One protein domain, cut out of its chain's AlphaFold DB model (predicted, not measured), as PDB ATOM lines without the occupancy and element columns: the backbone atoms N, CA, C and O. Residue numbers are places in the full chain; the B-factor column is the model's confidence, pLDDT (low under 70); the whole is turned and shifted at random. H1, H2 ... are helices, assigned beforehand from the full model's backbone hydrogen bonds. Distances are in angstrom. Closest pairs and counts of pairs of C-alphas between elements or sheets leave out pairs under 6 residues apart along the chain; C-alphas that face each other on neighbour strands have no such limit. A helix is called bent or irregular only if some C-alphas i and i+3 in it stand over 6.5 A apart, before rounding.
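Overview. This is residues 2 to 90 of the 186 residues of an uncharacterized protein of Helicobacter pylori (strain F32) (UniProt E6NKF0). Two long helices, H1 and H3, run opposite ways side by side over only part of their lengths, making a long, slender rod. Residues 2 to 22 of H1 stick out free at one end and residues 57 to 62 of H3 at the other, while the short H2 sits by the last residues of H1 and packs on H3. The printed part has 89 residues with three named helices, H1, H2 and H3 along the chain, and no named strand; the class is all helix. It is extended, with a radius of gyration of the C-alphas of 21.8 A, and spans 82 by 20 by 16 A.

Along the chain. Find C-alpha 2 at (185.737, 113.872, 188.459); from there H1, residues 2 to 39, runs 55.1 A to C-alpha 39 at (172.179, 165.658, 201.615), with a kink of 30 degrees near residue 33. H1 is neither bent nor irregular, but only just: C-alphas 36 and 39 are 6.3 A apart. H3, residues 57 to 86, runs 42.9 A to C-alpha 86 at (162.688, 145.698, 196.402), with a kink of 29 degrees near residue 64. H3 is irregular: C-alphas 58 and 61 are 8.5 A apart. Between them look for H2, residues 47 to 51, 6.2 A long.

Arrangement. Look first at residues 26 to 37 of H1, which touch residues 74 to 86 of H3; the closest C-alphas, of Ala 30 and Ala 82, are 4.2 A apart. The two helices stand at a shallow tilt of 15 degrees, opposite ways. H1, with residues 37 to 39 alone, and H2 touch only at the corner, closest at the C-alphas of Leu 38 and Leu 47, 5.0 A. H2 touches H3 at residues 67 to 74 alone, closest at the C-alphas of Ile 50 and Gln 67, 6.1 A. In H2 every O i to N i+4 pair is within hydrogen-bond range; in H1 it is 29 of 34 and in H3 24 of 26.

Size, cuts and confidence. The C-alphas of Lys 2 and Lys 58, the two farthest apart, are 81.8 A apart. The printed part has no cut; the link from H1 to H2 is short, that from H2 to H3 tight. The mean pLDDT of the printed part is 88.0, and residues 2 to 8 are under 70.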
ATOM      1  N   LYS A   2     185.196 112.789 187.586       64.38
ATOM      2  CA  LYS A   2     185.737 113.872 188.459       64.38
ATOM      3  C   LYS A   2     185.611 115.275 187.838       64.38
ATOM      4  O   LYS A   2     185.093 116.180 188.478       64.38
ATOM      5  N   LYS A   3     185.993 115.406 186.562       63.22
ATOM      6  CA  LYS A   3     185.968 116.667 185.796       63.22
ATOM      7  C   LYS A   3     184.555 117.252 185.635       63.22
ATOM      8  O   LYS A   3     184.372 118.460 185.719       63.22
ATOM      9  N   ASP A   4     183.554 116.388 185.466       61.16
ATOM     10  CA  ASP A   4     182.144 116.790 185.346       61.16
ATOM     11  C   ASP A   4     181.576 117.274 186.689       61.16
ATOM     12  O   ASP A   4     180.821 118.242 186.732       61.16
ATOM     13  N   ARG A   5     181.990 116.652 187.805       60.44
ATOM     14  CA  ARG A   5     181.619 117.085 189.164       60.44
ATOM     15  C   ARG A   5     182.234 118.440 189.528       60.44
ATOM     16  O   ARG A   5     181.522 119.287 190.054       60.44
ATOM     17  N   GLU A   6     183.509 118.671 189.211       65.69
ATOM     18  CA  GLU A   6     184.163 119.979 189.404       65.69
ATOM     19  C   GLU A   6     183.524 121.074 188.541       65.69
ATOM     20  O   GLU A   6     183.239 122.163 189.034       65.69
ATOM     21  N   LYS A   7     183.222 120.783 187.268       64.50
ATOM     22  CA  LYS A   7     182.534 121.731 186.380       64.50
ATOM     23  C   LYS A   7     181.142 122.098 186.909       64.50
ATOM     24  O   LYS A   7     180.803 123.279 186.931       64.50
ATOM     25  N   ASN A   8     180.370 121.120 187.389       68.44
ATOM     26  CA  ASN A   8     179.064 121.369 188.006       68.44
ATOM     27  C   ASN A   8     179.182 122.178 189.309       68.44
ATOM     28  O   ASN A   8     178.376 123.076 189.532       68.44
ATOM     29  N   SER A   9     180.207 121.921 190.131       73.94
ATOM     30  CA  SER A   9     180.494 122.719 191.333       73.94
ATOM     31  C   SER A   9     180.828 124.174 190.995       73.94
ATOM     32  O   SER A   9     180.364 125.078 191.681       73.94
ATOM     33  N   ASN A  10     181.602 124.420 189.935       82.81
ATOM     34  CA  ASN A  10     181.958 125.776 189.514       82.81
ATOM     35  C   ASN A  10     180.746 126.557 188.991       82.81
ATOM     36  O   ASN A  10     180.607 127.737 189.299       82.81
ATOM     37  N   ILE A  11     179.849 125.900 188.248       85.44
ATOM     38  CA  ILE A  11     178.596 126.509 187.778       85.44
ATOM     39  C   ILE A  11     177.676 126.828 188.964       85.44
ATOM     40  O   ILE A  11     177.140 127.931 189.031       85.44
ATOM     41  N   ALA A  12     177.533 125.905 189.920       84.81
ATOM     42  CA  ALA A  12     176.734 126.133 191.124       84.81
ATOM     43  C   ALA A  12     177.284 127.297 191.965       84.81
ATOM     44  O   ALA A  12     176.529 128.182 192.357       84.81
ATOM     45  N   ASN A  13     178.603 127.351 192.175       85.62
ATOM     46  CA  ASN A  13     179.247 128.449 192.896       85.62
ATOM     47  C   ASN A  13     179.072 129.792 192.174       85.62
ATOM     48  O   ASN A  13     178.758 130.789 192.816       85.62
ATOM     49  N   ALA A  14     179.225 129.827 190.846       86.38
ATOM     50  CA  ALA A  14     178.999 131.037 190.059       86.38
ATOM     51  C   ALA A  14     177.538 131.511 190.137       86.38
ATOM     52  O   ALA A  14     177.295 132.707 190.273       86.38
ATOM     53  N   ALA A  15     176.574 130.585 190.113       85.94
ATOM     54  CA  ALA A  15     175.159 130.905 190.277       85.94
ATOM     55  C   ALA A  15     174.856 131.479 191.672       85.94
ATOM     56  O   ALA A  15     174.150 132.478 191.776       85.94
ATOM     57  N   ILE A  16     175.433 130.903 192.734       86.81
ATOM     58  CA  ILE A  16     175.292 131.414 194.108       86.81
ATOM     59  C   ILE A  16     175.892 132.820 194.227       86.81
ATOM     60  O   ILE A  16     175.235 133.722 194.740       86.81
ATOM     61  N   VAL A  17     177.115 133.032 193.729       90.81
ATOM     62  CA  VAL A  17     177.766 134.352 193.755       90.81
ATOM     63  C   VAL A  17     176.964 135.379 192.958       90.81
ATOM     64  O   VAL A  17     176.807 136.509 193.419       90.81
ATOM     65  N   GLY A  18     176.433 134.993 191.794       84.75
ATOM     66  CA  GLY A  18     175.549 135.832 190.986       84.75
ATOM     67  C   GLY A  18     174.301 136.254 191.758       84.75
ATOM     68  O   GLY A  18     174.062 137.448 191.911       84.75
ATOM     69  N   ALA A  19     173.577 135.293 192.339       83.00
ATOM     70  CA  ALA A  19     172.366 135.558 193.117       83.00
ATOM     71  C   ALA A  19     172.627 136.475 194.326       83.00
ATOM     72  O   ALA A  19     171.912 137.455 194.527       83.00
ATOM     73  N   VAL A  20     173.691 136.218 195.096       89.38
ATOM     74  CA  VAL A  20     174.067 137.054 196.253       89.38
ATOM     75  C   VAL A  20     174.472 138.467 195.820       89.38
ATOM     76  O   VAL A  20     174.169 139.443 196.509       89.38
ATOM     77  N   SER A  21     175.149 138.598 194.675       89.50
ATOM     78  CA  SER A  21     175.544 139.901 194.128       89.50
ATOM     79  C   SER A  21     174.331 140.715 193.673       89.50
ATOM     80  O   SER A  21     174.260 141.909 193.962       89.50
ATOM     81  N   GLU A  22     173.366 140.078 193.006       88.19
ATOM     82  CA  GLU A  22     172.106 140.705 192.591       88.19
ATOM     83  C   GLU A  22     171.283 141.171 193.798       88.19
ATOM     84  O   GLU A  22     170.847 142.323 193.836       88.19
ATOM     85  N   GLU A  23     171.140 140.324 194.820       89.25
ATOM     86  CA  GLU A  23     170.441 140.677 196.059       89.25
ATOM     87  C   GLU A  23     171.131 141.850 196.778       89.25
ATOM     88  O   GLU A  23     170.483 142.826 197.164       89.25
ATOM     89  N   SER A  24     172.464 141.823 196.878       91.38
ATOM     90  CA  SER A  24     173.242 142.915 197.481       91.38
ATOM     91  C   SER A  24     173.059 144.237 196.727       91.38
ATOM     92  O   SER A  24     172.876 145.288 197.346       91.38
ATOM     93  N   ALA A  25     173.072 144.199 195.390       92.31
ATOM     94  CA  ALA A  25     172.846 145.376 194.554       92.31
ATOM     95  C   ALA A  25     171.418 145.930 194.704       92.31
ATOM     96  O   ALA A  25     171.228 147.152 194.711       92.31
ATOM     97  N   LEU A  26     170.425 145.051 194.866       93.38
ATOM     98  CA  LEU A  26     169.027 145.417 195.086       93.38
ATOM     99  C   LEU A  26     168.853 146.212 196.387       93.38
ATOM    100  O   LEU A  26     168.346 147.337 196.365       93.38
ATOM    101  N   TYR A  27     169.334 145.674 197.513       93.69
ATOM    102  CA  TYR A  27     169.244 146.354 198.810       93.69
ATOM    103  C   TYR A  27     170.102 147.621 198.865       93.69
ATOM    104  O   TYR A  27     169.671 148.627 199.432       93.69
ATOM    105  N   ALA A  28     171.282 147.623 198.236       94.12
ATOM    106  CA  ALA A  28     172.094 148.832 198.110       94.12
ATOM    107  C   ALA A  28     171.349 149.940 197.346       94.12
ATOM    108  O   ALA A  28     171.374 151.099 197.759       94.12
ATOM    109  N   SER A  29     170.636 149.583 196.273       94.62
ATOM    110  CA  SER A  29     169.822 150.523 195.496       94.62
ATOM    111  C   SER A  29     168.643 151.066 196.305       94.62
ATOM    112  O   SER A  29     168.408 152.270 196.293       94.62
ATOM    113  N   ALA A  30     167.945 150.216 197.063       95.88
ATOM    114  CA  ALA A  30     166.867 150.655 197.950       95.88
ATOM    115  C   ALA A  30     167.380 151.604 199.054       95.88
ATOM    116  O   ALA A  30     166.787 152.652 199.303       95.88
ATOM    117  N   ASN A  31     168.526 151.292 199.666       94.56
ATOM    118  CA  ASN A  31     169.152 152.150 200.678       94.56
ATOM    119  C   ASN A  31     169.622 153.495 200.107       94.56
ATOM    120  O   ASN A  31     169.588 154.509 200.809       94.56
ATOM    121  N   LYS A  32     170.030 153.528 198.832       94.50
ATOM    122  CA  LYS A  32     170.443 154.760 198.156       94.50
ATOM    123  C   LYS A  32     169.328 155.810 198.128       94.50
ATOM    124  O   LYS A  32     169.642 156.984 198.292       94.50
ATOM    125  N   GLU A  33     168.059 155.416 197.992       94.69
ATOM    126  CA  GLU A  33     166.918 156.352 198.016       94.69
ATOM    127  C   GLU A  33     166.852 157.132 199.342       94.69
ATOM    128  O   GLU A  33     166.691 158.351 199.348       94.69
ATOM    129  N   TYR A  34     167.068 156.455 200.475       94.69
ATOM    130  CA  TYR A  34     167.101 157.105 201.790       94.69
ATOM    131  C   TYR A  34     168.341 157.973 201.995       94.69
ATOM    132  O   TYR A  34     168.258 159.028 202.621       94.69
ATOM    133  N   LEU A  35     169.495 157.548 201.476       93.75
ATOM    134  CA  LEU A  35     170.718 158.343 201.562       93.75
ATOM    135  C   LEU A  35     170.625 159.617 200.716       93.75
ATOM    136  O   LEU A  35     171.089 160.670 201.154       93.75
ATOM    137  N   ALA A  36     169.996 159.540 199.542       92.44
ATOM    138  CA  ALA A  36     169.868 160.668 198.631       92.44
ATOM    139  C   ALA A  36     169.111 161.836 199.288       92.44
ATOM    140  O   ALA A  36     169.586 162.973 199.283       92.44
ATOM    141  N   ILE A  37     167.995 161.556 199.970       93.62
ATOM    142  CA  ILE A  37     167.196 162.610 200.614       93.62
ATOM    143  C   ILE A  37     167.898 163.293 201.798       93.62
ATOM    144  O   ILE A  37     167.437 164.346 202.237       93.62
ATOM    145  N   LEU A  38     168.994 162.742 202.335       93.44
ATOM    146  CA  LEU A  38     169.701 163.344 203.469       93.44
ATOM    147  C   LEU A  38     170.460 164.613 203.066       93.44
ATOM    148  O   LEU A  38     170.294 165.643 203.724       93.44
ATOM    149  N   ASP A  39     171.286 164.553 202.016       90.81
ATOM    150  CA  ASP A  39     172.179 165.658 201.615       90.81
ATOM    151  C   ASP A  39     172.611 165.624 200.133       90.81
ATOM    152  O   ASP A  39     173.574 166.298 199.761       90.81
ATOM    153  N   ASP A  40     171.953 164.851 199.262       85.25
ATOM    154  CA  ASP A  40     172.310 164.855 197.840       85.25
ATOM    155  C   ASP A  40     171.952 166.201 197.195       85.25
ATOM    156  O   ASP A  40     170.788 166.555 197.023       85.25
ATOM    157  N   LYS A  41     172.984 166.962 196.822       75.62
ATOM    158  CA  LYS A  41     172.854 168.301 196.231       75.62
ATOM    159  C   LYS A  41     172.292 168.293 194.811       75.62
ATOM    160  O   LYS A  41     171.987 169.364 194.292       75.62
ATOM    161  N   THR A  42     172.224 167.129 194.166       78.19
ATOM    162  CA  THR A  42     171.577 166.986 192.856       78.19
ATOM    163  C   THR A  42     170.055 166.998 192.973       78.19
ATOM    164  O   THR A  42     169.374 167.344 192.010       78.19
ATOM    165  N   LEU A  43     169.522 166.696 194.162       76.00
ATOM    166  CA  LEU A  43     168.112 166.869 194.479       76.00
ATOM    167  C   LEU A  43     167.828 168.332 194.827       76.00
ATOM    168  O   LEU A  43     168.638 169.008 195.465       76.00
ATOM    169  N   GLY A  44     166.651 168.829 194.440       77.38
ATOM    170  CA  GLY A  44     166.258 170.207 194.736       77.38
ATOM    171  C   GLY A  44     166.149 170.479 196.240       77.38
ATOM    172  O   GLY A  44     166.594 171.523 196.723       77.38
ATOM    173  N   ARG A  45     165.576 169.535 196.996       86.81
ATOM    174  CA  ARG A  45     165.363 169.632 198.446       86.81
ATOM    175  C   ARG A  45     165.903 168.386 199.153       86.81
ATOM    176  O   ARG A  45     165.697 167.274 198.687       86.81
ATOM    177  N   THR A  46     166.537 168.573 200.313       92.94
ATOM    178  CA  THR A  46     167.040 167.493 201.185       92.94
ATOM    179  C   THR A  46     166.670 167.750 202.645       92.94
ATOM    180  O   THR A  46     166.409 168.893 203.027       92.94
ATOM    181  N   LEU A  47     166.697 166.717 203.490       94.31
ATOM    182  CA  LEU A  47     166.435 166.826 204.929       94.31
ATOM    183  C   LEU A  47     167.438 167.763 205.617       94.31
ATOM    184  O   LEU A  47     167.046 168.621 206.411       94.31
ATOM    185  N   LYS A  48     168.726 167.688 205.253       94.69
ATOM    186  CA  LYS A  48     169.729 168.644 205.741       94.69
ATOM    187  C   LYS A  48     169.458 170.059 205.234       94.69
ATOM    188  O   LYS A  48     169.665 171.013 205.982       94.69
ATOM    189  N   GLY A  49     168.982 170.218 204.000       93.44
ATOM    190  CA  GLY A  49     168.558 171.511 203.462       93.44
ATOM    191  C   GLY A  49     167.400 172.117 204.258       93.44
ATOM    192  O   GLY A  49     167.501 173.259 204.705       93.44
ATOM    193  N   ILE A  50     166.350 171.330 204.505       92.44
ATOM    194  CA  ILE A  50     165.169 171.738 205.280       92.44
ATOM    195  C   ILE A  50     165.558 172.129 206.707       92.44
ATOM    196  O   ILE A  50     165.108 173.164 207.189       92.44
ATOM    197  N   SER A  51     166.451 171.372 207.357       92.50
ATOM    198  CA  SER A  51     166.908 171.669 208.728       92.50
ATOM    199  C   SER A  51     167.552 173.054 208.890       92.50
ATOM    200  O   SER A  51     167.649 173.573 209.998       92.50
ATOM    201  N   LYS A  52     167.988 173.665 207.782       94.31
ATOM    202  CA  LYS A  52     168.615 174.992 207.742       94.31
ATOM    203  C   LYS A  52     167.638 176.110 207.373       94.31
ATOM    204  O   LYS A  52     168.053 177.265 207.285       94.31
ATOM    205  N   TYR A  53     166.370 175.802 207.105       93.44
ATOM    206  CA  TYR A  53     165.382 176.814 206.741       93.44
ATOM    207  C   TYR A  53     165.150 177.784 207.900       93.44
ATOM    208  O   TYR A  53     164.991 177.394 209.057       93.44
ATOM    209  N   LYS A  54     165.106 179.081 207.578       95.12
ATOM    210  CA  LYS A  54     164.900 180.135 208.571       95.12
ATOM    211  C   LYS A  54     163.499 180.029 209.170       95.12
ATOM    212  O   LYS A  54     162.510 179.991 208.443       95.12
ATOM    213  N   VAL A  55     163.427 180.066 210.496       94.88
ATOM    214  CA  VAL A  55     162.173 180.152 211.248       94.88
ATOM    215  C   VAL A  55     161.978 181.599 211.683       94.88
ATOM    216  O   VAL A  55     162.784 182.149 212.431       94.88
ATOM    217  N   ASN A  56     160.930 182.247 211.178       94.12
ATOM    218  CA  ASN A  56     160.555 183.581 211.629       94.12
ATOM    219  C   ASN A  56     159.822 183.457 212.976       94.12
ATOM    220  O   ASN A  56     158.799 182.775 213.009       94.12
ATOM    221  N   PRO A  57     160.255 184.138 214.056       95.50
ATOM    222  CA  PRO A  57     159.587 184.064 215.357       95.50
ATOM    223  C   PRO A  57     158.081 184.364 215.305       95.50
ATOM    224  O   PRO A  57     157.302 183.724 216.002       95.50
ATOM    225  N   LYS A  58     157.644 185.279 214.426       96.12
ATOM    226  CA  LYS A  58     156.220 185.623 214.257       96.12
ATOM    227  C   LYS A  58     155.397 184.502 213.607       96.12
ATOM    228  O   LYS A  58     154.190 184.433 213.816       96.12
ATOM    229  N   TYR A  59     156.036 183.645 212.815       91.06
ATOM    230  CA  TYR A  59     155.392 182.578 212.039       91.06
ATOM    231  C   TYR A  59     155.989 181.204 212.356       91.06
ATOM    232  O   TYR A  59     156.020 180.316 211.502       91.06
ATOM    233  N   GLN A  60     156.502 181.038 213.580       91.19
ATOM    234  CA  GLN A  60     157.278 179.868 213.973       91.19
ATOM    235  C   GLN A  60     156.504 178.574 213.718       91.19
ATOM    236  O   GLN A  60     157.025 177.654 213.094       91.19
ATOM    237  N   TYR A  61     155.238 178.538 214.134       84.88
ATOM    238  CA  TYR A  61     154.372 177.379 213.957       84.88
ATOM    239  C   TYR A  61     154.156 177.030 212.476       84.88
ATOM    240  O   TYR A  61     154.320 175.877 212.080       84.88
ATOM    241  N   GLN A  62     153.854 178.021 211.629       84.56
ATOM    242  CA  GLN A  62     153.655 177.798 210.194       84.56
ATOM    243  C   GLN A  62     154.940 177.325 209.506       84.56
ATOM    244  O   GLN A  62     154.893 176.426 208.671       84.56
ATOM    245  N   ASN A  63     156.089 177.912 209.856       88.69
ATOM    246  CA  ASN A  63     157.375 177.529 209.277       88.69
ATOM    247  C   ASN A  63     157.761 176.097 209.661       88.69
ATOM    248  O   ASN A  63     158.142 175.330 208.782       88.69
ATOM    249  N   ILE A  64     157.618 175.723 210.935       88.38
ATOM    250  CA  ILE A  64     157.917 174.362 211.403       88.38
ATOM    251  C   ILE A  64     156.998 173.346 210.717       88.38
ATOM    252  O   ILE A  64     157.484 172.340 210.207       88.38
ATOM    253  N   ASN A  65     155.695 173.626 210.624       83.81
ATOM    254  CA  ASN A  65     154.758 172.724 209.949       83.81
ATOM    255  C   ASN A  65     155.076 172.554 208.460       83.81
ATOM    256  O   ASN A  65     154.993 171.446 207.940       83.81
ATOM    257  N   GLN A  66     155.477 173.627 207.776       84.12
ATOM    258  CA  GLN A  66     155.900 173.539 206.381       84.12
ATOM    259  C   GLN A  66     157.181 172.701 206.228       84.12
ATOM    260  O   GLN A  66     157.248 171.842 205.353       84.12
ATOM    261  N   GLN A  67     158.178 172.905 207.095       90.12
ATOM    262  CA  GLN A  67     159.405 172.099 207.104       90.12
ATOM    263  C   GLN A  67     159.112 170.614 207.375       90.12
ATOM    264  O   GLN A  67     159.685 169.741 206.719       90.12
ATOM    265  N   ALA A  68     158.196 170.323 208.302       87.50
ATOM    266  CA  ALA A  68     157.741 168.966 208.584       87.50
ATOM    267  C   ALA A  68     157.034 168.342 207.371       87.50
ATOM    268  O   ALA A  68     157.345 167.207 207.017       87.50
ATOM    269  N   GLY A  69     156.162 169.095 206.690       82.62
ATOM    270  CA  GLY A  69     155.492 168.656 205.461       82.62
ATOM    271  C   GLY A  69     156.485 168.279 204.361       82.62
ATOM    272  O   GLY A  69     156.456 167.154 203.868       82.62
ATOM    273  N   PHE A  70     157.452 169.152 204.074       86.06
ATOM    274  CA  PHE A  70     158.501 168.859 203.094       86.06
ATOM    275  C   PHE A  70     159.371 167.654 203.478       86.06
ATOM    276  O   PHE A  70     159.826 166.905 202.615       86.06
ATOM    277  N   SER A  71     159.627 167.460 204.774       89.75
ATOM    278  CA  SER A  71     160.394 166.306 205.259       89.75
ATOM    279  C   SER A  71     159.606 165.004 205.100       89.75
ATOM    280  O   SER A  71     160.189 163.973 204.764       89.75
ATOM    281  N   ALA A  72     158.290 165.050 205.321       85.88
ATOM    282  CA  ALA A  72     157.396 163.917 205.118       85.88
ATOM    283  C   ALA A  72     157.305 163.531 203.633       85.88
ATOM    284  O   ALA A  72     157.442 162.353 203.323       85.88
ATOM    285  N   GLU A  73     157.180 164.509 202.729       85.44
ATOM    286  CA  GLU A  73     157.182 164.288 201.271       85.44
ATOM    287  C   GLU A  73     158.457 163.569 200.799       85.44
ATOM    288  O   GLU A  73     158.378 162.553 200.109       85.44
ATOM    289  N   LEU A  74     159.640 164.040 201.223       89.75
ATOM    290  CA  LEU A  74     160.914 163.393 200.883       89.75
ATOM    291  C   LEU A  74     160.995 161.960 201.415       89.75
ATOM    292  O   LEU A  74     161.461 161.057 200.718       89.75
ATOM    293  N   LYS A  75     160.549 161.746 202.658       91.06
ATOM    294  CA  LYS A  75     160.573 160.425 203.288       91.06
ATOM    295  C   LYS A  75     159.632 159.450 202.582       91.06
ATOM    296  O   LYS A  75     160.016 158.298 202.395       91.06
ATOM    297  N   GLU A  76     158.442 159.897 202.190       89.00
ATOM    298  CA  GLU A  76     157.483 159.047 201.484       89.00
ATOM    299  C   GLU A  76     157.972 158.707 200.076       89.00
ATOM    300  O   GLU A  76     157.936 157.540 199.694       89.00
ATOM    301  N   GLN A  77     158.547 159.671 199.346       91.38
ATOM    302  CA  GLN A  77     159.177 159.410 198.049       91.38
ATOM    303  C   GLN A  77     160.275 158.340 198.162       91.38
ATOM    304  O   GLN A  77     160.258 157.355 197.420       91.38
ATOM    305  N   ALA A  78     161.207 158.502 199.109       93.94
ATOM    306  CA  ALA A  78     162.292 157.543 199.319       93.94
ATOM    307  C   ALA A  78     161.764 156.159 199.720       93.94
ATOM    308  O   ALA A  78     162.234 155.145 199.206       93.94
ATOM    309  N   ASN A  79     160.756 156.109 200.595       93.94
ATOM    310  CA  ASN A  79     160.134 154.859 201.017       93.94
ATOM    311  C   ASN A  79     159.422 154.153 199.855       93.94
ATOM    312  O   ASN A  79     159.683 152.976 199.611       93.94
ATOM    313  N   ALA A  80     158.582 154.860 199.098       93.62
ATOM    314  CA  ALA A  80     157.886 154.302 197.942       93.62
ATOM    315  C   ALA A  80     158.871 153.782 196.882       93.62
ATOM    316  O   ALA A  80     158.701 152.675 196.368       93.62
ATOM    317  N   ASN A  81     159.944 154.528 196.602       95.69
ATOM    318  CA  ASN A  81     160.978 154.103 195.658       95.69
ATOM    319  C   ASN A  81     161.766 152.893 196.148       95.69
ATOM    320  O   ASN A  81     161.966 151.958 195.375       95.69
ATOM    321  N   ALA A  82     162.165 152.870 197.422       96.75
ATOM    322  CA  ALA A  82     162.833 151.721 198.019       96.75
ATOM    323  C   ALA A  82     161.955 150.463 197.929       96.75
ATOM    324  O   ALA A  82     162.433 149.413 197.506       96.75
ATOM    325  N   GLN A  83     160.657 150.568 198.239       96.50
ATOM    326  CA  GLN A  83     159.718 149.449 198.109       96.50
ATOM    327  C   GLN A  83     159.535 149.011 196.652       96.50
ATOM    328  O   GLN A  83     159.524 147.815 196.368       96.50
ATOM    329  N   ASN A  84     159.443 149.954 195.713       96.19
ATOM    330  CA  ASN A  84     159.368 149.631 194.290       96.19
ATOM    331  C   ASN A  84     160.628 148.900 193.812       96.19
ATOM    332  O   ASN A  84     160.503 147.908 193.099       96.19
ATOM    333  N   ILE A  85     161.819 149.331 194.241       96.00
ATOM    334  CA  ILE A  85     163.086 148.641 193.960       96.00
ATOM    335  C   ILE A  85     163.030 147.209 194.481       96.00
ATOM    336  O   ILE A  85     163.210 146.284 193.697       96.00
ATOM    337  N   LEU A  86     162.731 147.021 195.768       94.81
ATOM    338  CA  LEU A  86     162.688 145.698 196.402       94.81
ATOM    339  C   LEU A  86     161.641 144.771 195.766       94.81
ATOM    340  O   LEU A  86     161.852 143.565 195.690       94.81
ATOM    341  N   ALA A  87     160.543 145.328 195.251       95.44
ATOM    342  CA  ALA A  87     159.519 144.595 194.511       95.44
ATOM    343  C   ALA A  87     159.884 144.326 193.034       95.44
ATOM    344  O   ALA A  87     159.046 143.825 192.282       95.44
ATOM    345  N   GLY A  88     161.084 144.704 192.578       93.44
ATOM    346  CA  GLY A  88     161.512 144.575 191.179       93.44
ATOM    347  C   GLY A  88     160.766 145.503 190.213       93.44
ATOM    348  O   GLY A  88     160.845 145.340 188.992       93.44
ATOM    349  N   LYS A  89     160.027 146.486 190.737       95.50
ATOM    350  CA  LYS A  89     159.296 147.455 189.932       95.50
ATOM    351  C   LYS A  89     160.234 148.512 189.376       95.50
ATOM    352  O   LYS A  89     161.146 149.038 190.020       95.50
ATOM    353  N   ARG A  90     159.921 148.883 188.148       93.19
ATOM    354  CA  ARG A  90     160.698 149.800 187.324       93.19
ATOM    355  C   ARG A  90     160.207 151.252 187.390       93.19
ATOM    356  O   ARG A  90     160.802 152.136 186.790       93.19
TER     357      ARG A  90